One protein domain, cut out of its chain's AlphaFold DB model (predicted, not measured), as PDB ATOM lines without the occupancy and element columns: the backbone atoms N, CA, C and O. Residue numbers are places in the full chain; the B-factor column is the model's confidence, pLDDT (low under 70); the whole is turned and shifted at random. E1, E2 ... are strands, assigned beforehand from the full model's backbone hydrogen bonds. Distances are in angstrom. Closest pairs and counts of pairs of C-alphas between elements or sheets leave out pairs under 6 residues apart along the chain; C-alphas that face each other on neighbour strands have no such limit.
ATOM      1  N   GLU A  48      89.686 -96.434 214.119       71.81
ATOM      2  CA  GLU A  48      88.535 -97.120 214.736       71.81
ATOM      3  C   GLU A  48      88.067 -96.484 216.050       71.81
ATOM      4  O   GLU A  48      86.993 -96.815 216.551       71.81
ATOM      5  N   GLU A  49      88.832 -95.532 216.571       73.25
ATOM      6  CA  GLU A  49      88.639 -94.950 217.892       73.25
ATOM      7  C   GLU A  49      88.592 -93.413 217.859       73.25
ATOM      8  O   GLU A  49      88.940 -92.769 216.867       73.25
ATOM      9  N   THR A  50      88.130 -92.793 218.949       69.56
ATOM     10  CA  THR A  50      88.283 -91.345 219.122       69.56
ATOM     11  C   THR A  50      89.758 -91.046 219.354       69.56
ATOM     12  O   THR A  50      90.327 -91.440 220.370       69.56
ATOM     13  N   VAL A  51      90.365 -90.342 218.408       74.25
ATOM     14  CA  VAL A  51      91.805 -90.100 218.371       74.25
ATOM     15  C   VAL A  51      92.129 -88.616 218.448       74.25
ATOM     16  O   VAL A  51      91.374 -87.753 217.986       74.25
ATOM     17  N   ALA A  52      93.309 -88.323 218.982       77.19
ATOM     18  CA  ALA A  52      93.935 -87.020 218.842       77.19
ATOM     19  C   ALA A  52      95.159 -87.138 217.932       77.19
ATOM     20  O   ALA A  52      95.843 -88.160 217.903       77.19
ATOM     21  N   LEU A  53      95.466 -86.061 217.217       86.19
ATOM     22  CA  LEU A  53      96.757 -85.919 216.569       86.19
ATOM     23  C   LEU A  53      97.809 -85.594 217.620       86.19
ATOM     24  O   LEU A  53      97.678 -84.644 218.400       86.19
ATOM     25  N   ALA A  54      98.876 -86.377 217.603       87.31
ATOM     26  CA  ALA A  54     100.078 -86.151 218.378       87.31
ATOM     27  C   ALA A  54     101.275 -85.971 217.444       87.31
ATOM     28  O   ALA A  54     101.254 -86.385 216.285       87.31
ATOM     29  N   CYS A  55     102.342 -85.371 217.960       87.88
ATOM     30  CA  CYS A  55     103.618 -85.304 217.268       87.88
ATOM     31  C   CYS A  55     104.680 -86.008 218.104       87.88
ATOM     32  O   CYS A  55     104.880 -85.684 219.277       87.88
ATOM     33  N   MET A  56     105.388 -86.943 217.488       88.12
ATOM     34  CA  MET A  56     106.513 -87.645 218.085       88.12
ATOM     35  C   MET A  56     107.795 -87.264 217.361       88.12
ATOM     36  O   MET A  56     107.898 -87.443 216.155       88.12
ATOM     37  N   ARG A  57     108.787 -86.786 218.105       88.94
ATOM     38  CA  ARG A  57     110.161 -86.630 217.635       88.94
ATOM     39  C   ARG A  57     110.985 -87.804 218.128       88.94
ATOM     40  O   ARG A  57     111.056 -88.022 219.338       88.94
ATOM     41  N   ALA A  58     111.628 -88.526 217.221       89.69
ATOM     42  CA  ALA A  58     112.452 -89.677 217.569       89.69
ATOM     43  C   ALA A  58     113.843 -89.582 216.937       89.69
ATOM     44  O   ALA A  58     113.981 -89.355 215.732       89.69
ATOM     45  N   GLY A  59     114.869 -89.765 217.766       89.00
ATOM     46  CA  GLY A  59     116.263 -89.843 217.343       89.00
ATOM     47  C   GLY A  59     116.659 -91.250 216.895       89.00
ATOM     48  O   GLY A  59     116.014 -92.226 217.283       89.00
ATOM     49  N   PRO A  60     117.724 -91.380 216.085       90.50
ATOM     50  CA  PRO A  60     118.178 -92.677 215.617       90.50
ATOM     51  C   PRO A  60     118.755 -93.497 216.777       90.50
ATOM     52  O   PRO A  60     119.592 -93.012 217.539       90.50
ATOM     53  N   GLN A  61     118.328 -94.752 216.894       88.94
ATOM     54  CA  GLN A  61     118.906 -95.709 217.848       88.94
ATOM     55  C   GLN A  61     120.089 -96.467 217.230       88.94
ATOM     56  O   GLN A  61     121.010 -96.878 217.932       88.94
ATOM     57  N   TYR A  62     120.080 -96.611 215.901       93.69
ATOM     58  CA  TYR A  62     121.102 -97.304 215.122       93.69
ATOM     59  C   TYR A  62     121.373 -96.570 213.802       93.69
ATOM     60  O   TYR A  62     120.483 -95.922 213.243       93.69
ATOM     61  N   ASP A  63     122.589 -96.714 213.273       93.75
ATOM     62  CA  ASP A  63     122.934 -96.350 211.894       93.75
ATOM     63  C   ASP A  63     122.954 -97.627 211.042       93.75
ATOM     64  O   ASP A  63     123.683 -98.575 211.341       93.75
ATOM     65  N   VAL A  64     122.129 -97.660 209.994       95.06
ATOM     66  CA  VAL A  64     121.975 -98.806 209.087       95.06
ATOM     67  C   VAL A  64     122.516 -98.515 207.686       95.06
ATOM     68  O   VAL A  64     122.284 -99.299 206.763       95.06
ATOM     69  N   ARG A  65     123.277 -97.431 207.487       93.50
ATOM     70  CA  ARG A  65     123.850 -97.066 206.177       93.50
ATOM     71  C   ARG A  65     124.721 -98.165 205.591       93.50
ATOM     72  O   ARG A  65     124.663 -98.404 204.388       93.50
ATOM     73  N   ASN A  66     125.446 -98.874 206.454       94.38
ATOM     74  CA  ASN A  66     126.276-100.030 206.105       94.38
ATOM     75  C   ASN A  66     125.639-101.375 206.507       94.38
ATOM     76  O   ASN A  66     126.298-102.413 206.481       94.38
ATOM     77  N   GLY A  67     124.351-101.360 206.855       94.75
ATOM     78  CA  GLY A  67     123.641-102.473 207.474       94.75
ATOM     79  C   GLY A  67     123.982-102.607 208.957       94.75
ATOM     80  O   GLY A  67     125.061-102.217 209.402       94.75
ATOM     81  N   ALA A  68     123.052-103.155 209.732       95.94
ATOM     82  CA  ALA A  68     123.243-103.367 211.162       95.94
ATOM     83  C   ALA A  68     122.434-104.564 211.651       95.94
ATOM     84  O   ALA A  68     121.398-104.901 211.084       95.94
ATOM     85  N   THR A  69     122.888-105.171 212.738       95.62
ATOM     86  CA  THR A  69     122.105-106.157 213.481       95.62
ATOM     87  C   THR A  69     121.571-105.486 214.735       95.62
ATOM     88  O   THR A  69     122.354-104.996 215.545       95.62
ATOM     89  N   ILE A  70     120.250-105.455 214.875       93.06
ATOM     90  CA  ILE A  70     119.551-104.776 215.963       93.06
ATOM     91  C   ILE A  70     118.975-105.830 216.919       93.06
ATOM     92  O   ILE A  70     118.223-106.695 216.457       93.06
ATOM     93  N   PRO A  71     119.309-105.790 218.221       92.62
ATOM     94  CA  PRO A  71     118.648-106.619 219.217       92.62
ATOM     95  C   PRO A  71     117.211-106.145 219.439       92.62
ATOM     96  O   PRO A  71     116.958-104.957 219.627       92.62
ATOM     97  N   VAL A  72     116.270-107.083 219.424       89.25
ATOM     98  CA  VAL A  72     114.856-106.821 219.687       89.25
ATOM     99  C   VAL A  72     114.562-107.272 221.100       89.25
ATOM    100  O   VAL A  72     114.411-108.465 221.359       89.25
ATOM    101  N   VAL A  73     114.525-106.289 221.997       90.31
ATOM    102  CA  VAL A  73     114.379-106.519 223.438       90.31
ATOM    103  C   VAL A  73     113.015-106.111 223.988       90.31
ATOM    104  O   VAL A  73     112.722-106.369 225.151       90.31
ATOM    105  N   LYS A  74     112.191-105.440 223.171       92.00
ATOM    106  CA  LYS A  74     110.909-104.864 223.589       92.00
ATOM    107  C   LYS A  74     109.843-104.942 222.497       92.00
ATOM    108  O   LYS A  74     110.112-104.639 221.339       92.00
ATOM    109  N   LEU A  75     108.649-105.382 222.875       94.56
ATOM    110  CA  LEU A  75     107.455-105.371 222.038       94.56
ATOM    111  C   LEU A  75     106.312-104.806 222.871       94.56
ATOM    112  O   LEU A  75     106.208-105.070 224.070       94.56
ATOM    113  N   GLU A  76     105.469-104.030 222.219       93.88
ATOM    114  CA  GLU A  76     104.264-103.448 222.770       93.88
ATOM    115  C   GLU A  76     103.062-103.750 221.876       93.88
ATOM    116  O   GLU A  76     103.215-104.061 220.694       93.88
ATOM    117  N   ARG A  77     101.860-103.714 222.442       93.00
ATOM    118  CA  ARG A  77     100.616-103.767 221.672       93.00
ATOM    119  C   ARG A  77      99.560-102.865 222.286       93.00
ATOM    120  O   ARG A  77      99.518-102.668 223.499       93.00
ATOM    121  N   HIS A  78      98.656-102.419 221.428       89.69
ATOM    122  CA  HIS A  78      97.457-101.680 221.791       89.69
ATOM    123  C   HIS A  78      96.244-102.575 221.529       89.69
ATOM    124  O   HIS A  78      95.830-102.742 220.386       89.69
ATOM    125  N   ALA A  79      95.716-103.238 222.563       87.75
ATOM    126  CA  ALA A  79      94.764-104.343 222.394       87.75
ATOM    127  C   ALA A  79      93.432-103.937 221.737       87.75
ATOM    128  O   ALA A  79      92.826-104.741 221.031       87.75
ATOM    129  N   ALA A  80      92.983-102.702 221.971       84.81
ATOM    130  CA  ALA A  80      91.653-102.233 221.584       84.81
ATOM    131  C   ALA A  80      91.656-101.140 220.505       84.81
ATOM    132  O   ALA A  80      90.581-100.730 220.074       84.81
ATOM    133  N   THR A  81      92.823-100.638 220.103       86.62
ATOM    134  CA  THR A  81      92.933 -99.428 219.282       86.62
ATOM    135  C   THR A  81      93.980 -99.592 218.197       86.62
ATOM    136  O   THR A  81      94.964-100.321 218.354       86.62
ATOM    137  N   THR A  82      93.762 -98.912 217.076       91.25
ATOM    138  CA  THR A  82      94.800 -98.767 216.056       91.25
ATOM    139  C   THR A  82      95.844 -97.740 216.490       91.25
ATOM    140  O   THR A  82      95.603 -96.896 217.354       91.25
ATOM    141  N   GLN A  83      97.028 -97.808 215.886       92.00
ATOM    142  CA  GLN A  83      98.046 -96.777 216.066       92.00
ATOM    143  C   GLN A  83      98.773 -96.534 214.754       92.00
ATOM    144  O   GLN A  83      99.401 -97.445 214.206       92.00
ATOM    145  N   ALA A  84      98.715 -95.293 214.274       95.12
ATOM    146  CA  ALA A  84      99.401 -94.887 213.061       95.12
ATOM    147  C   ALA A  84     100.561 -93.932 213.330       95.12
ATOM    148  O   ALA A  84     100.454 -93.018 214.146       95.12
ATOM    149  N   PHE A  85     101.636 -94.106 212.564       95.50
ATOM    150  CA  PHE A  85     102.800 -93.232 212.521       95.50
ATOM    151  C   PHE A  85     103.049 -92.777 211.084       95.50
ATOM    152  O   PHE A  85     103.261 -93.595 210.185       95.50
ATOM    153  N   ILE A  86     103.044 -91.464 210.868       95.88
ATOM    154  CA  ILE A  86     103.210 -90.841 209.553       95.88
ATOM    155  C   ILE A  86     104.446 -89.936 209.607       95.88
ATOM    156  O   ILE A  86     104.409 -88.911 210.292       95.88
ATOM    157  N   PRO A  87     105.546 -90.285 208.917       92.94
ATOM    158  CA  PRO A  87     106.742 -89.452 208.893       92.94
ATOM    159  C   PRO A  87     106.478 -88.082 208.274       92.94
ATOM    160  O   PRO A  87     105.998 -88.012 207.149       92.94
ATOM    161  N   MET A  88     106.867 -87.008 208.959       86.44
ATOM    162  CA  MET A  88     106.710 -85.632 208.473       86.44
ATOM    163  C   MET A  88     107.985 -85.024 207.880       86.44
ATOM    164  O   MET A  88     107.927 -84.000 207.200       86.44
ATOM    165  N   GLY A  89     109.142 -85.639 208.130       78.88
ATOM    166  CA  GLY A  89     110.444 -85.166 207.660       78.88
ATOM    167  C   GLY A  89     111.516 -85.218 208.747       78.88
ATOM    168  O   GLY A  89     111.371 -85.917 209.751       78.88
ATOM    169  N   THR A  90     112.614 -84.486 208.535       69.94
ATOM    170  CA  THR A  90     113.744 -84.428 209.472       69.94
ATOM    171  C   THR A  90     113.344 -83.656 210.725       69.94
ATOM    172  O   THR A  90     113.228 -82.431 210.681       69.94
ATOM    173  N   GLY A  91     113.130 -84.353 211.838       62.62
ATOM    174  CA  GLY A  91     112.847 -83.710 213.117       62.62
ATOM    175  C   GLY A  91     114.111 -83.055 213.650       62.62
ATOM    176  O   GLY A  91     115.019 -83.759 214.064       62.62
ATOM    177  N   GLN A  92     114.228 -81.727 213.615       66.00
ATOM    178  CA  GLN A  92     115.459 -81.041 214.030       66.00
ATOM    179  C   GLN A  92     115.433 -80.717 215.534       66.00
ATOM    180  O   GLN A  92     114.598 -79.907 215.961       66.00
ATOM    181  N   PRO A  93     116.333 -81.283 216.362       61.94
ATOM    182  CA  PRO A  93     116.453 -80.887 217.763       61.94
ATOM    183  C   PRO A  93     116.871 -79.415 217.901       61.94
ATOM    184  O   PRO A  93     117.643 -78.895 217.092       61.94
ATOM    185  N   ALA A  94     116.380 -78.737 218.943       57.72
ATOM    186  CA  ALA A  94     116.726 -77.342 219.209       57.72
ATOM    187  C   ALA A  94     118.250 -77.162 219.324       57.72
ATOM    188  O   ALA A  94     118.911 -77.897 220.057       57.72
ATOM    189  N   GLY A  95     118.803 -76.173 218.617       55.34
ATOM    190  CA  GLY A  95     120.227 -75.830 218.703       55.34
ATOM    191  C   GLY A  95     121.191 -76.814 218.029       55.34
ATOM    192  O   GLY A  95     122.397 -76.665 218.211       55.34
ATOM    193  N   GLN A  96     120.702 -77.794 217.259       62.72
ATOM    194  CA  GLN A  96     121.545 -78.684 216.451       62.72
ATOM    195  C   GLN A  96     121.541 -78.279 214.973       62.72
ATOM    196  O   GLN A  96     120.542 -77.763 214.465       62.72
ATOM    197  N   GLU A  97     122.659 -78.516 214.278       61.41
ATOM    198  CA  GLU A  97     122.723 -78.357 212.822       61.41
ATOM    199  C   GLU A  97     121.704 -79.275 212.136       61.41
ATOM    200  O   GLU A  97     121.419 -80.379 212.603       61.41
ATOM    201  N   ARG A  98     121.141 -78.812 211.017       63.97
ATOM    202  CA  ARG A  98     120.174 -79.598 210.252       63.97
ATOM    203  C   ARG A  98     120.861 -80.840 209.679       63.97
ATOM    204  O   ARG A  98     121.949 -80.756 209.109       63.97
ATOM    205  N   HIS A  99     120.210 -81.989 209.824       70.00
ATOM    206  CA  HIS A  99     120.723 -83.264 209.331       70.00
ATOM    207  C   HIS A  99     120.885 -83.238 207.807       70.00
ATOM    208  O   HIS A  99     120.002 -82.783 207.083       70.00
ATOM    209  N   LYS A 100     122.022 -83.749 207.318       66.38
ATOM    210  CA  LYS A 100     122.353 -83.759 205.882       66.38
ATOM    211  C   LYS A 100     121.628 -84.856 205.104       66.38
ATOM    212  O   LYS A 100     121.583 -84.799 203.881       66.38
ATOM    213  N   HIS A 101     121.088 -85.854 205.799       72.44
ATOM    214  CA  HIS A 101     120.434 -87.028 205.226       72.44
ATOM    215  C   HIS A 101     119.035 -87.210 205.812       72.44
ATOM    216  O   HIS A 101     118.729 -86.681 206.881       72.44
ATOM    217  N   GLY A 102     118.178 -87.948 205.104       76.25
ATOM    218  CA  GLY A 102     116.878 -88.345 205.641       76.25
ATOM    219  C   GLY A 102     117.015 -89.378 206.760       76.25
ATOM    220  O   GLY A 102     118.053 -90.024 206.901       76.25
ATOM    221  N   GLY A 103     115.959 -89.564 207.545       87.88
ATOM    222  CA  GLY A 103     115.826 -90.727 208.422       87.88
ATOM    223  C   GLY A 103     115.084 -91.877 207.734       87.88
ATOM    224  O   GLY A 103     114.536 -91.738 206.635       87.88
ATOM    225  N   ALA A 104     115.072 -93.028 208.394       93.38
ATOM    226  CA  ALA A 104     114.154 -94.130 208.126       93.38
ATOM    227  C   ALA A 104     113.782 -94.794 209.451       93.38
ATOM    228  O   ALA A 104     114.320 -94.440 210.500       93.38
ATOM    229  N   TYR A 105     112.884 -95.770 209.416       95.50
ATOM    230  CA  TYR A 105     112.496 -96.481 210.625       95.50
ATOM    231  C   TYR A 105     112.229 -97.953 210.358       95.50
ATOM    232  O   TYR A 105     111.839 -98.361 209.260       95.50
ATOM    233  N   VAL A 106     112.505 -98.767 211.370       96.81
ATOM    234  CA  VAL A 106     112.276-100.205 211.322       96.81
ATOM    235  C   VAL A 106     110.933-100.500 211.975       96.81
ATOM    236  O   VAL A 106     110.696-100.170 213.132       96.81
ATOM    237  N   VAL A 107     110.060-101.146 211.218       97.38
ATOM    238  CA  VAL A 107     108.747-101.619 211.646       97.38
ATOM    239  C   VAL A 107     108.883-103.098 211.956       97.38
ATOM    240  O   VAL A 107     109.166-103.893 211.060       97.38
ATOM    241  N   LEU A 108     108.705-103.477 213.216       96.25
ATOM    242  CA  LEU A 108     108.616-104.877 213.617       96.25
ATOM    243  C   LEU A 108     107.190-105.174 214.035       96.25
ATOM    244  O   LEU A 108     106.626-104.389 214.784       96.25
ATOM    245  N   ALA A 109     106.637-106.291 213.574       97.12
ATOM    246  CA  ALA A 109     105.292-106.705 213.944       97.12
ATOM    247  C   ALA A 109     105.176-108.227 214.068       97.12
ATOM    248  O   ALA A 109     105.829-108.957 213.318       97.12
ATOM    249  N   ALA A 110     104.334-108.683 214.992       96.75
ATOM    250  CA  ALA A 110     103.960-110.071 215.230       96.75
ATOM    251  C   ALA A 110     102.485-110.168 215.650       96.75
ATOM    252  O   ALA A 110     101.917-109.249 216.241       96.75
ATOM    253  N   HIS A 111     101.863-111.302 215.354       97.25
ATOM    254  CA  HIS A 111     100.542-111.649 215.865       97.25
ATOM    255  C   HIS A 111     100.620-112.208 217.287       97.25
ATOM    256  O   HIS A 111     101.700-112.515 217.787       97.25
ATOM    257  N   ASN A 112      99.461-112.366 217.924       95.50
ATOM    258  CA  ASN A 112      99.347-113.096 219.181       95.50
ATOM    259  C   ASN A 112      99.570-114.598 218.950       95.50
ATOM    260  O   ASN A 112      99.043-115.170 217.995       95.50
ATOM    261  N   GLY A 113     100.316-115.225 219.851       94.50
ATOM    262  CA  GLY A 113     100.392-116.669 220.019       94.50
ATOM    263  C   GLY A 113      99.272-117.198 220.914       94.50
ATOM    264  O   GLY A 113      98.440-116.451 221.427       94.50
ATOM    265  N   GLU A 114      99.261-118.514 221.131       92.38
ATOM    266  CA  GLU A 114      98.226-119.192 221.931       92.38
ATOM    267  C   GLU A 114      98.184-118.737 223.401       92.38
ATOM    268  O   GLU A 114      97.152-118.858 224.057       92.38
ATOM    269  N   ASN A 115      99.296-118.215 223.919       91.94
ATOM    270  CA  ASN A 115      99.432-117.701 225.282       91.94
ATOM    271  C   ASN A 115      99.184-116.188 225.396       91.94
ATOM    272  O   ASN A 115      99.473-115.623 226.446       91.94
ATOM    273  N   ASP A 116      98.681-115.549 224.337       90.19
ATOM    274  CA  ASP A 116      98.462-114.101 224.246       90.19
ATOM    275  C   ASP A 116      99.751-113.242 224.262       90.19
ATOM    276  O   ASP A 116      99.689-112.017 224.291       90.19
ATOM    277  N   GLU A 117     100.926-113.871 224.157       93.00
ATOM    278  CA  GLU A 117     102.224-113.219 223.921       93.00
ATOM    279  C   GLU A 117     102.552-113.174 222.408       93.00
ATOM    280  O   GLU A 117     101.834-113.783 221.612       93.00
ATOM    281  N   PRO A 118     103.613-112.479 221.949       94.88
ATOM    282  CA  PRO A 118     103.977-112.443 220.533       94.88
ATOM    283  C   PRO A 118     104.309-113.832 219.957       94.88
ATOM    284  O   PRO A 118     105.243-114.500 220.408       94.88
ATOM    285  N   ASP A 119     103.629-114.238 218.881       95.12
ATOM    286  CA  ASP A 119     104.027-115.394 218.073       95.12
ATOM    287  C   ASP A 119     105.235-115.025 217.208       95.12
ATOM    288  O   ASP A 119     105.118-114.454 216.116       95.12
ATOM    289  N   LEU A 120     106.417-115.407 217.683       91.81
ATOM    290  CA  LEU A 120     107.686-115.128 217.018       91.81
ATOM    291  C   LEU A 120     107.794-115.746 215.612       91.81
ATOM    292  O   LEU A 120     108.574-115.254 214.796       91.81
ATOM    293  N   SER A 121     107.010-116.777 215.279       93.88
ATOM    294  CA  SER A 121     106.989-117.348 213.922       93.88
ATOM    295  C   SER A 121     106.354-116.393 212.899       93.88
ATOM    296  O   SER A 121     106.729-116.360 211.714       93.88
ATOM    297  N   THR A 122     105.439-115.547 213.370       95.62
ATOM    298  CA  THR A 122     104.789-114.502 212.576       95.62
ATOM    299  C   THR A 122     105.580-113.208 212.554       95.62
ATOM    300  O   THR A 122     105.257-112.334 211.758       95.62
ATOM    301  N   LEU A 123     106.632-113.076 213.365       94.06
ATOM    302  CA  LEU A 123     107.367-111.830 213.453       94.06
ATOM    303  C   LEU A 123     108.044-111.482 212.122       94.06
ATOM    304  O   LEU A 123     108.745-112.296 211.507       94.06
ATOM    305  N   ARG A 124     107.853-110.246 211.670       95.69
ATOM    306  CA  ARG A 124     108.531-109.676 210.505       95.69
ATOM    307  C   ARG A 124     109.110-108.314 210.846       95.69
ATOM    308  O   ARG A 124     108.575-107.588 211.674       95.69
ATOM    309  N   ALA A 125     110.203-107.981 210.162       95.88
ATOM    310  CA  ALA A 125     110.842-106.678 210.239       95.88
ATOM    311  C   ALA A 125     110.920-106.036 208.852       95.88
ATOM    312  O   ALA A 125     111.470-106.607 207.893       95.88
ATOM    313  N   PHE A 126     110.409-104.820 208.764       96.69
ATOM    314  CA  PHE A 126     110.355-104.001 207.569       96.69
ATOM    315  C   PHE A 126     111.181-102.741 207.798       96.69
ATOM    316  O   PHE A 126     111.138-102.160 208.873       96.69
ATOM    317  N   LEU A 127     111.945-102.314 206.802       95.94
ATOM    318  CA  LEU A 127     112.535-100.985 206.800       95.94
ATOM    319  C   LEU A 127     111.621-100.095 205.960       95.94
ATOM    320  O   LEU A 127     111.414-100.351 204.769       95.94
ATOM    321  N   ALA A 128     111.051 -99.102 206.630       95.50
ATOM    322  CA  ALA A 128     110.162 -98.101 206.083       95.50
ATOM    323  C   ALA A 128     110.947 -96.815 205.824       95.50
ATOM    324  O   ALA A 128     111.777 -96.386 206.632       95.50
ATOM    325  N   THR A 129     110.708 -96.210 204.666       93.19
ATOM    326  CA  THR A 129     111.347 -94.943 204.305       93.19
ATOM    327  C   THR A 129     110.554 -93.757 204.859       93.19
ATOM    328  O   THR A 129     109.415 -93.910 205.297       93.19
ATOM    329  N   GLY A 130     111.110 -92.544 204.785       90.50
ATOM    330  CA  GLY A 130     110.375 -91.326 205.143       90.50
ATOM    331  C   GLY A 130     109.119 -91.055 204.299       90.50
ATOM    332  O   GLY A 130     108.325 -90.213 204.689       90.50
ATOM    333  N   ALA A 131     108.917 -91.758 203.179       91.50
ATOM    334  CA  ALA A 131     107.742 -91.612 202.313       91.50
ATOM    335  C   ALA A 131     106.596 -92.583 202.639       91.50
ATOM    336  O   ALA A 131     105.589 -92.615 201.937       91.50
ATOM    337  N   GLN A 132     106.744 -93.405 203.678       95.56
ATOM    338  CA  GLN A 132     105.763 -94.421 204.043       95.56
ATOM    339  C   GLN A 132     105.406 -94.244 205.512       95.56
ATOM    340  O   GLN A 132     106.295 -94.235 206.356       95.56
ATOM    341  N   GLY A 133     104.122 -94.111 205.819       97.12
ATOM    342  CA  GLY A 133     103.577 -94.294 207.161       97.12
ATOM    343  C   GLY A 133     103.079 -95.723 207.367       97.12
ATOM    344  O   GLY A 133     102.872 -96.467 206.403       97.12
ATOM    345  N   VAL A 134     102.843 -96.094 208.619       97.75
ATOM    346  CA  VAL A 134     102.219 -97.372 208.988       97.75
ATOM    347  C   VAL A 134     101.076 -97.144 209.957       97.75
ATOM    348  O   VAL A 134     101.115 -96.198 210.735       97.75
ATOM    349  N   SER A 135     100.083 -98.022 209.914       96.94
ATOM    350  CA  SER A 135      99.041 -98.156 210.928       96.94
ATOM    351  C   SER A 135      98.999 -99.603 211.383       96.94
ATOM    352  O   SER A 135      98.811-100.486 210.548       96.94
ATOM    353  N   TYR A 136      99.210 -99.863 212.669       96.25
ATOM    354  CA  TYR A 136      99.071-101.201 213.239       96.25
ATOM    355  C   TYR A 136      97.595-101.506 213.502       96.25
ATOM    356  O   TYR A 136      96.854-100.645 213.983       96.25
ATOM    357  N   ASN A 137      97.174-102.737 213.207       94.88
ATOM    358  CA  ASN A 137      95.862-103.216 213.637       94.88
ATOM    359  C   ASN A 137      95.823-103.341 215.167       94.88
ATOM    360  O   ASN A 137      96.841-103.651 215.794       94.88
ATOM    361  N   ALA A 138      94.633-103.188 215.752       91.69
ATOM    362  CA  ALA A 138      94.423-103.450 217.170       91.69
ATOM    363  C   ALA A 138      94.926-104.854 217.558       91.69
ATOM    364  O   ALA A 138      94.709-105.840 216.846       91.69
ATOM    365  N   GLY A 139      95.634-104.931 218.682       92.00
ATOM    366  CA  GLY A 139      96.180-106.162 219.254       92.00
ATOM    367  C   GLY A 139      97.458-106.691 218.606       92.00
ATOM    368  O   GLY A 139      98.004-107.672 219.105       92.00
ATOM    369  N   VAL A 140      97.974-106.073 217.540       96.00
ATOM    370  CA  VAL A 140      99.241-106.497 216.926       96.00
ATOM    371  C   VAL A 140     100.423-106.072 217.794       96.00
ATOM    372  O   VAL A 140     100.595-104.891 218.100       96.00
ATOM    373  N   TRP A 141     101.272-107.039 218.144       96.94
ATOM    374  CA  TRP A 141     102.547-106.784 218.807       96.94
ATOM    375  C   TRP A 141     103.515-106.122 217.840       96.94
ATOM    376  O   TRP A 141     103.692-106.591 216.718       96.94
ATOM    377  N   HIS A 142     104.183-105.067 218.275       96.31
ATOM    378  CA  HIS A 142     105.161-104.335 217.486       96.31
ATOM    379  C   HIS A 142     106.258-103.751 218.370       96.31
ATOM    380  O   HIS A 142     106.112-103.648 219.580       96.31
ATOM    381  N   HIS A 143     107.408-103.414 217.793       94.25
ATOM    382  CA  HIS A 143     108.451-102.728 218.559       94.25
ATOM    383  C   HIS A 143     108.065-101.247 218.725       94.25
ATOM    384  O   HIS A 143     107.551-100.670 217.759       94.25
ATOM    385  N   PRO A 144     108.365-100.605 219.875       90.69
ATOM    386  CA  PRO A 144     108.258 -99.151 219.998       90.69
ATOM    387  C   PRO A 144     108.998 -98.444 218.851       90.69
ATOM    388  O   PRO A 144     109.944 -99.001 218.295       90.69
ATOM    389  N   MET A 145     108.627 -97.211 218.499       90.50
ATOM    390  CA  MET A 145     109.218 -96.501 217.349       90.50
ATOM    391  C   MET A 145     110.756 -96.643 217.263       90.50
ATOM    392  O   MET A 145     111.488 -96.183 218.142       90.50
ATOM    393  N   LEU A 146     111.247 -97.277 216.189       93.88
ATOM    394  CA  LEU A 146     112.664 -97.596 215.977       93.88
ATOM    395  C   LEU A 146     113.226 -96.794 214.796       93.88
ATOM    396  O   LEU A 146     113.424 -97.311 213.693       93.88
ATOM    397  N   THR A 147     113.475 -95.508 215.035       94.50
ATOM    398  CA  THR A 147     114.129 -94.619 214.066       94.50
ATOM    399  C   THR A 147     115.598 -95.012 213.881       94.50
ATOM    400  O   THR A 147     116.304 -95.339 214.840       94.50
ATOM    401  N   VAL A 148     116.075 -94.952 212.639       94.50
ATOM    402  CA  VAL A 148     117.457 -95.240 212.240       94.50
ATOM    403  C   VAL A 148     118.018 -94.143 211.333       94.50
ATOM    404  O   VAL A 148     117.280 -93.416 210.665       94.50
ATOM    405  N   ASN A 149     119.348 -94.063 211.273       92.88
ATOM    406  CA  ASN A 149     120.148 -93.083 210.527       92.88
ATOM    407  C   ASN A 149     120.073 -91.640 211.049       92.88
ATOM    408  O   ASN A 149     121.090 -91.129 211.506       92.88
ATOM    409  N   GLU A 150     118.921 -90.974 210.965       90.19
ATOM    410  CA  GLU A 150     118.752 -89.555 211.328       90.19
ATOM    411  C   GLU A 150     117.425 -89.325 212.056       90.19
ATOM    412  O   GLU A 150     116.544 -90.183 212.045       90.19
ATOM    413  N   TRP A 151     117.280 -88.159 212.685       88.44
ATOM    414  CA  TRP A 151     116.070 -87.792 213.416       88.44
ATOM    415  C   TRP A 151     114.852 -87.627 212.508       88.44
ATOM    416  O   TRP A 151     114.945 -87.114 211.387       88.44
ATOM    417  N   MET A 152     113.685 -87.987 213.037       88.25
ATOM    418  CA  MET A 152     112.408 -87.869 212.338       88.25
ATOM    419  C   MET A 152     111.310 -87.360 213.268       88.25
ATOM    420  O   MET A 152     111.240 -87.754 214.436       88.25
ATOM    421  N   ASP A 153     110.450 -86.503 212.721       89.19
ATOM    422  CA  ASP A 153     109.165 -86.165 213.328       89.19
ATOM    423  C   ASP A 153     108.071 -87.025 212.682       89.19
ATOM    424  O   ASP A 153     108.054 -87.213 211.465       89.19
ATOM    425  N   TYR A 154     107.155 -87.537 213.497       92.19
ATOM    426  CA  TYR A 154     106.024 -88.362 213.093       92.19
ATOM    427  C   TYR A 154     104.735 -87.738 213.610       92.19
ATOM    428  O   TYR A 154     104.616 -87.462 214.808       92.19
ATOM    429  N   ALA A 155     103.742 -87.574 212.741       92.62
ATOM    430  CA  ALA A 155     102.373 -87.447 213.213       92.62
ATOM    431  C   ALA A 155     101.922 -88.822 213.711       92.62
ATOM    432  O   ALA A 155     102.111 -89.825 213.018       92.62
ATOM    433  N   CYS A 156     101.355 -88.867 214.912       91.94
ATOM    434  CA  CYS A 156     100.763 -90.076 215.466       91.94
ATOM    435  C   CYS A 156      99.245 -89.907 215.504       91.94
ATOM    436  O   CYS A 156      98.756 -88.865 215.952       91.94
ATOM    437  N   VAL A 157      98.530 -90.927 215.039       90.62
ATOM    438  CA  VAL A 157      97.077 -91.049 215.191       90.62
ATOM    439  C   VAL A 157      96.857 -92.217 216.137       90.62
ATOM    440  O   VAL A 157      97.042 -93.368 215.743       90.62
ATOM    441  N   ASP A 158      96.557 -91.914 217.396       83.88
ATOM    442  CA  ASP A 158      96.237 -92.915 218.406       83.88
ATOM    443  C   ASP A 158      95.215 -92.403 219.420       83.88
ATOM    444  O   ASP A 158      95.057 -91.198 219.651       83.88
ATOM    445  N   ALA A 159      94.495 -93.346 220.026       73.56
ATOM    446  CA  ALA A 159      93.754 -93.086 221.245       73.56
ATOM    447  C   ALA A 159      94.733 -93.188 222.409       73.56
ATOM    448  O   ALA A 159      95.158 -94.276 222.787       73.56
ATOM    449  N   GLN A 160      95.112 -92.044 222.965       62.16
ATOM    450  CA  GLN A 160      95.728 -92.011 224.283       62.16
ATOM    451  C   GLN A 160      94.715 -91.483 225.278       62.16
ATOM    452  O   GLN A 160      94.310 -90.321 225.175       62.16
ATOM    453  N   SER A 161      94.358 -92.293 226.275       52.72
ATOM    454  CA  SER A 161      93.840 -91.725 227.512       52.72
ATOM    455  C   SER A 161      94.935 -90.845 228.127       52.72
ATOM    456  O   SER A 161      96.110 -91.202 228.140       52.72
ATOM    457  N   GLY A 162      94.588 -89.647 228.599       48.53
ATOM    458  CA  GLY A 162      95.540 -88.757 229.277       48.53
ATOM    459  C   GLY A 162      95.969 -89.241 230.669       48.53
ATOM    460  O   GLY A 162      96.391 -88.423 231.483       48.53
ATOM    461  N   ASP A 163      95.790 -90.531 230.960       47.66
ATOM    462  CA  ASP A 163      96.075 -91.174 232.235       47.66
ATOM    463  C   ASP A 163      97.067 -92.323 232.013       47.66
ATOM    464  O   ASP A 163      96.700 -93.438 231.645       47.66
ATOM    465  N   ASP A 164      98.339 -92.036 232.289       46.59
ATOM    466  CA  ASP A 164      99.467 -92.970 232.205       46.59
ATOM    467  C   ASP A 164      99.279 -94.242 233.076       46.59
ATOM    468  O   ASP A 164     100.071 -95.185 232.988       46.59
ATOM    469  N   GLY A 165      98.265 -94.276 233.957       41.03
ATOM    470  CA  GLY A 165      97.955 -95.373 234.875       41.03
ATOM    471  C   GLY A 165      96.880 -96.360 234.403       41.03
ATOM    472  O   GLY A 165      96.745 -97.434 235.007       41.03
ATOM    473  N   LEU A 166      96.131 -96.063 233.337       48.09
ATOM    474  CA  LEU A 166      95.167 -97.010 232.777       48.09
ATOM    475  C   LEU A 166      95.912 -98.042 231.920       48.09
ATOM    476  O   LEU A 166      96.118 -97.866 230.725       48.09
ATOM    477  N   LYS A 167      96.256 -99.182 232.534       43.53
ATOM    478  CA  LYS A 167      96.782-100.409 231.888       43.53
ATOM    479  C   LYS A 167      95.874-101.016 230.792       43.53
ATOM    480  O   LYS A 167      96.032-102.180 230.445       43.53
ATOM    481  N   ILE A 168      94.891-100.269 230.303       53.66
ATOM    482  CA  ILE A 168      93.965-100.671 229.246       53.66
ATOM    483  C   ILE A 168      94.558-100.344 227.859       53.66
ATOM    484  O   ILE A 168      94.229-101.038 226.902       53.66
ATOM    485  N   ASP A 169      95.475 -99.370 227.750       68.62
ATOM    486  CA  ASP A 169      95.871 -98.837 226.436       68.62
ATOM    487  C   ASP A 169      97.128 -99.481 225.828       68.62
ATOM    488  O   ASP A 169      97.169 -99.647 224.615       68.62
ATOM    489  N   CYS A 170      98.150 -99.849 226.611       81.94
ATOM    490  CA  CYS A 170      99.415-100.386 226.084       81.94
ATOM    491  C   CYS A 170      99.974-101.515 226.959       81.94
ATOM    492  O   CYS A 170     100.280-101.321 228.138       81.94
ATOM    493  N   GLU A 171     100.136-102.693 226.365       89.19
ATOM    494  CA  GLU A 171     100.824-103.830 226.972       89.19
ATOM    495  C   GLU A 171     102.260-103.874 226.471       89.19
ATOM    496  O   GLU A 171     102.515-103.663 225.292       89.19
ATOM    497  N   THR A 172     103.208-104.157 227.359       90.38
ATOM    498  CA  THR A 172     104.634-104.207 227.034       90.38
ATOM    499  C   THR A 172     105.239-105.490 227.570       90.38
ATOM    500  O   THR A 172     105.029-105.840 228.733       90.38
ATOM    501  N   LEU A 173     106.062-106.131 226.749       92.12
ATOM    502  CA  LEU A 173     106.944-107.214 227.153       92.12
ATOM    503  C   LEU A 173     108.394-106.823 226.865       92.12
ATOM    504  O   LEU A 173     108.692-106.189 225.851       92.12
ATOM    505  N   GLU A 174     109.292-107.212 227.766       91.06
ATOM    506  CA  GLU A 174     110.736-107.045 227.608       91.06
ATOM    507  C   GLU A 174     111.417-108.402 227.782       91.06
ATOM    508  O   GLU A 174     111.190-109.095 228.778       91.06
ATOM    509  N   ASN A 175     112.205-108.814 226.790       87.88
ATOM    510  CA  ASN A 175     112.898-110.101 226.767       87.88
ATOM    511  C   ASN A 175     113.992-110.094 225.691       87.88
ATOM    512  O   ASN A 175     113.852-109.405 224.689       87.88
ATOM    513  N   ASP A 176     115.030-110.915 225.826       85.31
ATOM    514  CA  ASP A 176     116.081-111.076 224.813       85.31
ATOM    515  C   ASP A 176     115.619-112.022 223.691       85.31
ATOM    516  O   ASP A 176     116.118-113.142 223.549       85.31
ATOM    517  N   TRP A 177     114.623-111.615 222.899       82.00
ATOM    518  CA  TRP A 177     113.987-112.533 221.953       82.00
ATOM    519  C   TRP A 177     114.895-112.932 220.785       82.00
ATOM    520  O   TRP A 177     115.069-114.122 220.521       82.00
ATOM    521  N   PHE A 178     115.427-111.963 220.034       83.88
ATOM    522  CA  PHE A 178     116.248-112.230 218.846       83.88
ATOM    523  C   PHE A 178     116.941-110.964 218.329       83.88
ATOM    524  O   PHE A 178     116.664-109.839 218.739       83.88
ATOM    525  N   ASN A 179     117.829-111.169 217.360       91.38
ATOM    526  CA  ASN A 179     118.496-110.118 216.611       91.38
ATOM    527  C   ASN A 179     117.935-110.045 215.186       91.38
ATOM    528  O   ASN A 179     117.815-111.071 214.512       91.38
ATOM    529  N   VAL A 180     117.659-108.841 214.694       91.62
ATOM    530  CA  VAL A 180     117.222-108.603 213.312       91.62
ATOM    531  C   VAL A 180     118.340-107.944 212.523       91.62
ATOM    532  O   VAL A 180     118.838-106.887 212.899       91.62
ATOM    533  N   TYR A 181     118.702-108.538 211.388       94.50
ATOM    534  CA  TYR A 181     119.599-107.897 210.433       94.50
ATOM    535  C   TYR A 181     118.833-106.937 209.517       94.50
ATOM    536  O   TYR A 181     117.922-107.339 208.783       94.50
ATOM    537  N   ILE A 182     119.240-105.672 209.531       94.25
ATOM    538  CA  ILE A 182     118.780-104.627 208.626       94.25
ATOM    539  C   ILE A 182     119.824-104.461 207.517       94.25
ATOM    540  O   ILE A 182     120.990-104.181 207.812       94.25
ATOM    541  N   PRO A 183     119.442-104.642 206.239       92.50
ATOM    542  CA  PRO A 183     120.364-104.454 205.127       92.50
ATOM    543  C   PRO A 183     120.793-102.983 204.996       92.50
ATOM    544  O   PRO A 183     120.079-102.099 205.471       92.50
ATOM    545  N   PRO A 184     121.912-102.708 204.300       93.31
ATOM    546  CA  PRO A 184     122.370-101.349 204.044       93.31
ATOM    547  C   PRO A 184     121.291-100.466 203.418       93.31
ATOM    548  O   PRO A 184     120.692-100.824 202.398       93.31
ATOM    549  N   TYR A 185     121.081 -99.297 204.017       92.81
ATOM    550  CA  TYR A 185     120.185 -98.270 203.502       92.81
ATOM    551  C   TYR A 185     120.706 -96.879 203.849       92.81
ATOM    552  O   TYR A 185     120.765 -96.488 205.016       92.81
ATOM    553  N   SER A 186     121.063 -96.124 202.812       88.56
ATOM    554  CA  SER A 186     121.470 -94.727 202.922       88.56
ATOM    555  C   SER A 186     120.416 -93.841 202.265       88.56
ATOM    556  O   SER A 186     120.340 -93.817 201.036       88.56
ATOM    557  N   PRO A 187     119.593 -93.136 203.057       82.31
ATOM    558  CA  PRO A 187     118.608 -92.220 202.517       82.31
ATOM    559  C   PRO A 187     119.311 -91.066 201.789       82.31
ATOM    560  O   PRO A 187     120.405 -90.643 202.196       82.31
ATOM    561  N   PRO A 188     118.692 -90.543 200.722       73.06
ATOM    562  CA  PRO A 188     119.233 -89.405 199.999       73.06
ATOM    563  C   PRO A 188     119.353 -88.166 200.906       73.06
ATOM    564  O   PRO A 188     118.713 -88.089 201.965       73.06
ATOM    565  N   PRO A 189     120.195 -87.192 200.521       71.44
ATOM    566  CA  PRO A 189     120.280 -85.919 201.219       71.44
ATOM    567  C   PRO A 189     118.933 -85.197 201.244       71.44
ATOM    568  O   PRO A 189     118.200 -85.222 200.254       71.44
ATOM    569  N   VAL A 190     118.631 -84.520 202.350       65.56
ATOM    570  CA  VAL A 190     117.441 -83.663 202.437       65.56
ATOM    571  C   VAL A 190     117.823 -82.271 201.955       65.56
ATOM    572  O   VAL A 190     118.833 -81.719 202.390       65.56
ATOM    573  N   ALA A 191     117.046 -81.720 201.023       59.94
ATOM    574  CA  ALA A 191     117.237 -80.345 200.575       59.94
ATOM    575  C   ALA A 191     116.808 -79.346 201.662       59.94
ATOM    576  O   ALA A 191     115.941 -79.636 202.488       59.94
ATOM    577  N   GLU A 192     117.419 -78.163 201.662       55.84
ATOM    578  CA  GLU A 192     117.018 -77.070 202.546       55.84
ATOM    579  C   GLU A 192     115.629 -76.544 202.148       55.84
ATOM    580  O   GLU A 192     115.449 -76.007 201.059       55.84
ATOM    581  N   GLU A 193     114.660 -76.682 203.051       55.22
ATOM    582  CA  GLU A 193     113.352 -76.012 202.973       55.22
ATOM    583  C   GLU A 193     113.292 -74.891 204.031       55.22
ATOM    584  O   GLU A 193     113.794 -75.117 205.143       55.22
ATOM    585  N   PRO A 194     112.706 -73.713 203.745       43.47
ATOM    586  CA  PRO A 194     112.428 -72.683 204.755       43.47
ATOM    587  C   PRO A 194     111.492 -73.198 205.871       43.47
ATOM    588  O   PRO A 194     110.969 -74.305 205.760       43.47
ATOM    589  N   VAL A 195     111.326 -72.432 206.965       46.88
ATOM    590  CA  VAL A 195     110.321 -72.703 208.020       46.88
ATOM    591  C   VAL A 195     109.442 -71.463 208.276       46.88
ATOM    592  O   VAL A 195     109.986 -70.401 208.588       46.88
ATOM    593  N   ALA A 196     108.108 -71.587 208.246       38.84
ATOM    594  CA  ALA A 196     107.128 -70.529 208.533       38.84
ATOM    595  C   ALA A 196     106.103 -70.933 209.632       38.84
ATOM    596  O   ALA A 196     105.803 -72.115 209.803       38.84
ATOM    597  N   PRO A 197     105.556 -69.983 210.429       34.16
ATOM    598  CA  PRO A 197     104.622 -70.288 211.527       34.16
ATOM    599  C   PRO A 197     103.117 -70.238 211.142       34.16
ATOM    600  O   PRO A 197     102.687 -69.308 210.466       34.16
ATOM    601  N   ALA A 198     102.293 -71.163 211.670       38.09
ATOM    602  CA  ALA A 198     100.812 -71.097 211.745       38.09
ATOM    603  C   ALA A 198     100.292 -71.753 213.063       38.09
ATOM    604  O   ALA A 198     101.070 -71.878 214.012       38.09
ATOM    605  N   GLU A 199      99.020 -72.177 213.169       49.38
ATOM    606  CA  GLU A 199      98.584 -73.147 214.203       49.38
ATOM    607  C   GLU A 199      98.949 -74.558 213.729       49.38
ATOM    608  O   GLU A 199      98.439 -75.034 212.717       49.38
ATOM    609  N   LEU A 200      99.893 -75.193 214.419       59.53
ATOM    610  CA  LEU A 200     100.704 -76.271 213.860       59.53
ATOM    611  C   LEU A 200     100.666 -77.501 214.762       59.53
ATOM    612  O   LEU A 200     100.929 -77.404 215.961       59.53
ATOM    613  N   VAL A 201     100.453 -78.670 214.169       62.44
ATOM    614  CA  VAL A 201     100.806 -79.950 214.784       62.44
ATOM    615  C   VAL A 201     102.267 -80.219 214.418       62.44
ATOM    616  O   VAL A 201     102.574 -80.680 213.319       62.44
ATOM    617  N   ARG A 202     103.186 -79.859 215.320       67.94
ATOM    618  CA  ARG A 202     104.639 -80.038 215.159       67.94
ATOM    619  C   ARG A 202     105.300 -80.421 216.477       67.94
ATOM    620  O   ARG A 202     104.755 -80.163 217.551       67.94
ATOM    621  N   ALA A 203     106.512 -80.958 216.406       63.34
ATOM    622  CA  ALA A 203     107.342 -81.100 217.590       63.34
ATOM    623  C   ALA A 203     107.878 -79.716 217.988       63.34
ATOM    624  O   ALA A 203     108.428 -78.982 217.163       63.34
ATOM    625  N   TYR A 204     107.709 -79.352 219.258       66.50
ATOM    626  CA  TYR A 204     108.202 -78.080 219.779       66.50
ATOM    627  C   TYR A 204     109.668 -78.226 220.202       66.50
ATOM    628  O   TYR A 204     109.973 -79.122 220.992       66.50
ATOM    629  N   PRO A 205     110.582 -77.365 219.708       62.94
ATOM    630  CA  PRO A 205     111.993 -77.417 220.083       62.94
ATOM    631  C   PRO A 205     112.196 -77.248 221.594       62.94
ATOM    632  O   PRO A 205     113.005 -77.965 222.180       62.94
ATOM    633  N   ASN A 206     111.419 -76.360 222.232       64.69
ATOM    634  CA  ASN A 206     111.345 -76.244 223.684       64.69
ATOM    635  C   ASN A 206     109.944 -76.599 224.177       64.69
ATOM    636  O   ASN A 206     108.942 -76.134 223.641       64.69
ATOM    637  N   LYS A 207     109.873 -77.350 225.280       65.31
ATOM    638  CA  LYS A 207     108.609 -77.712 225.937       65.31
ATOM    639  C   LYS A 207     107.753 -76.491 226.309       65.31
ATOM    640  O   LYS A 207     106.535 -76.571 226.246       65.31
ATOM    641  N   ALA A 208     108.388 -75.374 226.669       67.69
ATOM    642  CA  ALA A 208     107.705 -74.131 227.027       67.69
ATOM    643  C   ALA A 208     106.975 -73.457 225.848       67.69
ATOM    644  O   ALA A 208     106.099 -72.632 226.086       67.69
ATOM    645  N   ASP A 209     107.314 -73.816 224.605       70.69
ATOM    646  CA  ASP A 209     106.691 -73.257 223.399       70.69
ATOM    647  C   ASP A 209     105.405 -74.010 223.007       70.69
ATOM    648  O   ASP A 209     104.712 -73.606 222.071       70.69
ATOM    649  N   ALA A 210     105.102 -75.123 223.684       67.94
ATOM    650  CA  ALA A 210     103.939 -75.946 223.389       67.94
ATOM    651  C   ALA A 210     102.636 -75.315 223.940       67.94
ATOM    652  O   ALA A 210     102.667 -74.680 224.998       67.94
ATOM    653  N   PRO A 211     101.482 -75.485 223.260       68.75
ATOM    654  CA  PRO A 211     100.199 -74.957 223.712       68.75
ATOM    655  C   PRO A 211      99.807 -75.472 225.101       68.75
ATOM    656  O   PRO A 211     100.126 -76.598 225.478       68.75
ATOM    657  N   ALA A 212      99.060 -74.670 225.861       66.31
ATOM    658  CA  ALA A 212      98.521 -75.115 227.142       66.31
ATOM    659  C   ALA A 212      97.549 -76.297 226.952       66.31
ATOM    660  O   ALA A 212      96.716 -76.275 226.050       66.31
ATOM    661  N   GLY A 213      97.633 -77.306 227.825       66.44
ATOM    662  CA  GLY A 213      96.746 -78.478 227.803       66.44
ATOM    663  C   GLY A 213      97.250 -79.674 226.989       66.44
ATOM    664  O   GLY A 213      96.596 -80.711 227.005       66.44
ATOM    665  N   VAL A 214      98.409 -79.569 226.330       71.12
ATOM    666  CA  VAL A 214      99.050 -80.719 225.669       71.12
ATOM    667  C   VAL A 214      99.748 -81.618 226.687       71.12
ATOM    668  O   VAL A 214     100.274 -81.154 227.706       71.12
ATOM    669  N   LEU A 215      99.789 -82.915 226.399       68.75
ATOM    670  CA  LEU A 215     100.473 -83.893 227.240       68.75
ATOM    671  C   LEU A 215     101.885 -84.131 226.718       68.75
ATOM    672  O   LEU A 215     102.113 -84.225 225.514       68.75
ATOM    673  N   HIS A 216     102.839 -84.247 227.637       74.94
ATOM    674  CA  HIS A 216     104.232 -84.521 227.302       74.94
ATOM    675  C   HIS A 216     104.623 -85.891 227.826       74.94
ATOM    676  O   HIS A 216     104.688 -86.085 229.038       74.94
ATOM    677  N   GLY A 217     104.950 -86.788 226.907       75.31
ATOM    678  CA  GLY A 217     105.460 -88.118 227.203       75.31
ATOM    679  C   GLY A 217     106.660 -88.456 226.326       75.31
ATOM    680  O   GLY A 217     107.284 -87.588 225.708       75.31
ATOM    681  N   GLY A 218     106.981 -89.741 226.260       73.19
ATOM    682  CA  GLY A 218     108.088 -90.261 225.468       73.19
ATOM    683  C   GLY A 218     108.995 -91.168 226.285       73.19
ATOM    684  O   GLY A 218     108.768 -91.413 227.468       73.19
ATOM    685  N   ASN A 219     110.034 -91.669 225.630       78.25
ATOM    686  CA  ASN A 219     110.993 -92.575 226.232       78.25
ATOM    687  C   ASN A 219     112.411 -92.032 226.002       78.25
ATOM    688  O   ASN A 219     112.958 -92.197 224.907       78.25
ATOM    689  N   PRO A 220     113.028 -91.399 227.021       76.06
ATOM    690  CA  PRO A 220     114.385 -90.875 226.914       76.06
ATOM    691  C   PRO A 220     115.424 -91.948 226.577       76.06
ATOM    692  O   PRO A 220     116.381 -91.651 225.871       76.06
ATOM    693  N   ALA A 221     115.227 -93.196 227.021       78.81
ATOM    694  CA  ALA A 221     116.137 -94.300 226.709       78.81
ATOM    695  C   ALA A 221     116.118 -94.683 225.218       78.81
ATOM    696  O   ALA A 221     117.075 -95.269 224.726       78.81
ATOM    697  N   LEU A 222     115.051 -94.321 224.498       80.50
ATOM    698  CA  LEU A 222     114.891 -94.549 223.060       80.50
ATOM    699  C   LEU A 222     115.068 -93.268 222.228       80.50
ATOM    700  O   LEU A 222     114.804 -93.286 221.028       80.50
ATOM    701  N   ASN A 223     115.497 -92.155 222.840       83.94
ATOM    702  CA  ASN A 223     115.558 -90.828 222.212       83.94
ATOM    703  C   ASN A 223     114.210 -90.356 221.630       83.94
ATOM    704  O   ASN A 223     114.174 -89.717 220.578       83.94
ATOM    705  N   ILE A 224     113.098 -90.662 222.308       84.25
ATOM    706  CA  ILE A 224     111.740 -90.308 221.870       84.25
ATOM    707  C   ILE A 224     111.151 -89.227 222.776       84.25
ATOM    708  O   ILE A 224     111.077 -89.401 223.994       84.25
ATOM    709  N   ALA A 225     110.632 -88.164 222.167       84.00
ATOM    710  CA  ALA A 225     109.763 -87.182 222.804       84.00
ATOM    711  C   ALA A 225     108.409 -87.158 222.084       84.00
ATOM    712  O   ALA A 225     108.364 -87.016 220.863       84.00
ATOM    713  N   LYS A 226     107.302 -87.270 222.825       83.94
ATOM    714  CA  LYS A 226     105.941 -87.212 222.273       83.94
ATOM    715  C   LYS A 226     105.164 -86.062 222.903       83.94
ATOM    716  O   LYS A 226     105.185 -85.876 224.120       83.94
ATOM    717  N   ILE A 227     104.481 -85.304 222.058       80.19
ATOM    718  CA  ILE A 227     103.536 -84.266 222.451       80.19
ATOM    719  C   ILE A 227     102.170 -84.719 221.961       80.19
ATOM    720  O   ILE A 227     101.920 -84.761 220.754       80.19
ATOM    721  N   SER A 228     101.323 -85.115 222.900       80.19
ATOM    722  CA  SER A 228     100.007 -85.677 222.620       80.19
ATOM    723  C   SER A 228      98.915 -84.628 222.784       80.19
ATOM    724  O   SER A 228      99.107 -83.624 223.474       80.19
ATOM    725  N   TRP A 229      97.760 -84.888 222.164       72.69
ATOM    726  CA  TRP A 229      96.586 -84.011 222.217       72.69
ATOM    727  C   TRP A 229      96.839 -82.615 221.622       72.69
ATOM    728  O   TRP A 229      96.386 -81.604 222.150       72.69
ATOM    729  N   LEU A 230      97.564 -82.555 220.497       76.25
ATOM    730  CA  LEU A 230      97.814 -81.299 219.776       76.25
ATOM    731  C   LEU A 230      96.576 -80.811 219.026       76.25
ATOM    732  O   LEU A 230      96.344 -79.608 218.918       76.25
ATOM    733  N   SER A 231      95.789 -81.737 218.481       77.75
ATOM    734  CA  SER A 231      94.549 -81.406 217.791       77.75
ATOM    735  C   SER A 231      93.582 -82.579 217.833       77.75
ATOM    736  O   SER A 231      93.976 -83.712 217.566       77.75
ATOM    737  N   ASN A 232      92.316 -82.314 218.143       80.44
ATOM    738  CA  ASN A 232      91.288 -83.346 218.119       80.44
ATOM    739  C   ASN A 232      90.828 -83.581 216.683       80.44
ATOM    740  O   ASN A 232      90.503 -82.631 215.964       80.44
TER     741      ASN A 232
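What this domain is: This is residues 48 to 232 of the 386 residues of an uncharacterized protein of Vanrija humicola (UniProt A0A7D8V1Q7). The domain is a two-layer sandwich: a strongly twisted sheet of six strands, E6, E3, E8, E1, E11 and E10, stands partly face to face with a small sheet, E5, E4 and E7, the strands crossed. Beside the small sheet runs a long two-strand ribbon, E2 and E9, both strongly bent, and a long stretch with no named element, residues 183 to 214, loops outward, with residues 193 to 198 sticking out. The printed part has 185 residues with eleven named strands, E1 to E11 in chain order, and no named helix; the class is all strand, though under half of the residues, 77 of 185, are in named elements. Neighbours in each sheet are antiparallel. The whole is compact, with a radius of gyration of the C-alphas of 16.5 A and spans of 51 by 41 by 26 A.

How they stand to each other: E1, residues 52 to 58, is an inner strand of the six-stranded sheet. On one side of it is E11, residues 224 to 232, where N 55 and O 227 are 2.9 A apart, within hydrogen-bond range. E11 makes a hairpin with the edge strand E10, residues 215 to 219, with N 217 and O 226 at 2.9 A. On the other side of E1 is E8, residues 152 to 158, with N 56 and O 154 at 2.8 A. E8 neighbours E3, residues 83 to 89, with N 86 and O 155 at 2.9 A. E3 neighbours the other edge strand, E6, residues 133 to 136, with N 85 and O 134 at 2.8 A. In the second sheet E4, residues 104 to 110, stands between E5, residues 124 to 129, with N 107 and O 126 at 2.8 A, and E7, residues 146 to 148, with N 106 and O 146 at 2.9 A. E4 and E5 form a hairpin. The two sheets are a sandwich, two sheets face to face, 10.4 A centre to centre in the facing parts, with planes 12 degrees apart and strands at 59 degrees. Apart from these sheets' own pairs, E2, residues 68 to 77, is the antiparallel neighbour of E9, residues 171 to 182, with N 72 and O 178 at 2.9 A. E2 bends by 62 degrees at residue 73 and E9 by 83 degrees at residue 175. E2 and E4 are near each other, and the closest C-alphas of E5 and E9, Ala 125 and Val 180, are 7.3 A apart. E1 and E9 are apart.

Where its parts are: E1 begins at C-alpha 52, (93.935, -87.020, 218.842), and is 18.7 A long. E2 is 25.0 A, E3 19.0 A, E4 20.2 A and E5 16.2 A from first to last C-alpha. E8 is 18.0 A. E9, the longest strand by residues, is 25.7 A and begins at C-alpha 171, (100.824, -103.830, 226.972). E11 is 21.9 A and ends at C-alpha 232, (91.288, -83.346, 218.119).

The domain as a whole: The two C-alphas farthest apart, those of Glu 114 and Pro 194, are 51.6 A apart. The printed part has no cut. The links E3 to E4, E4 to E5, E8 to E9 and E9 to E10 are long, the last with 32 residues. The mean pLDDT of the printed part is 81.4; it is under 70 at 45 residues, among them residues 90 to 98, 160 to 169 and 190 to 208.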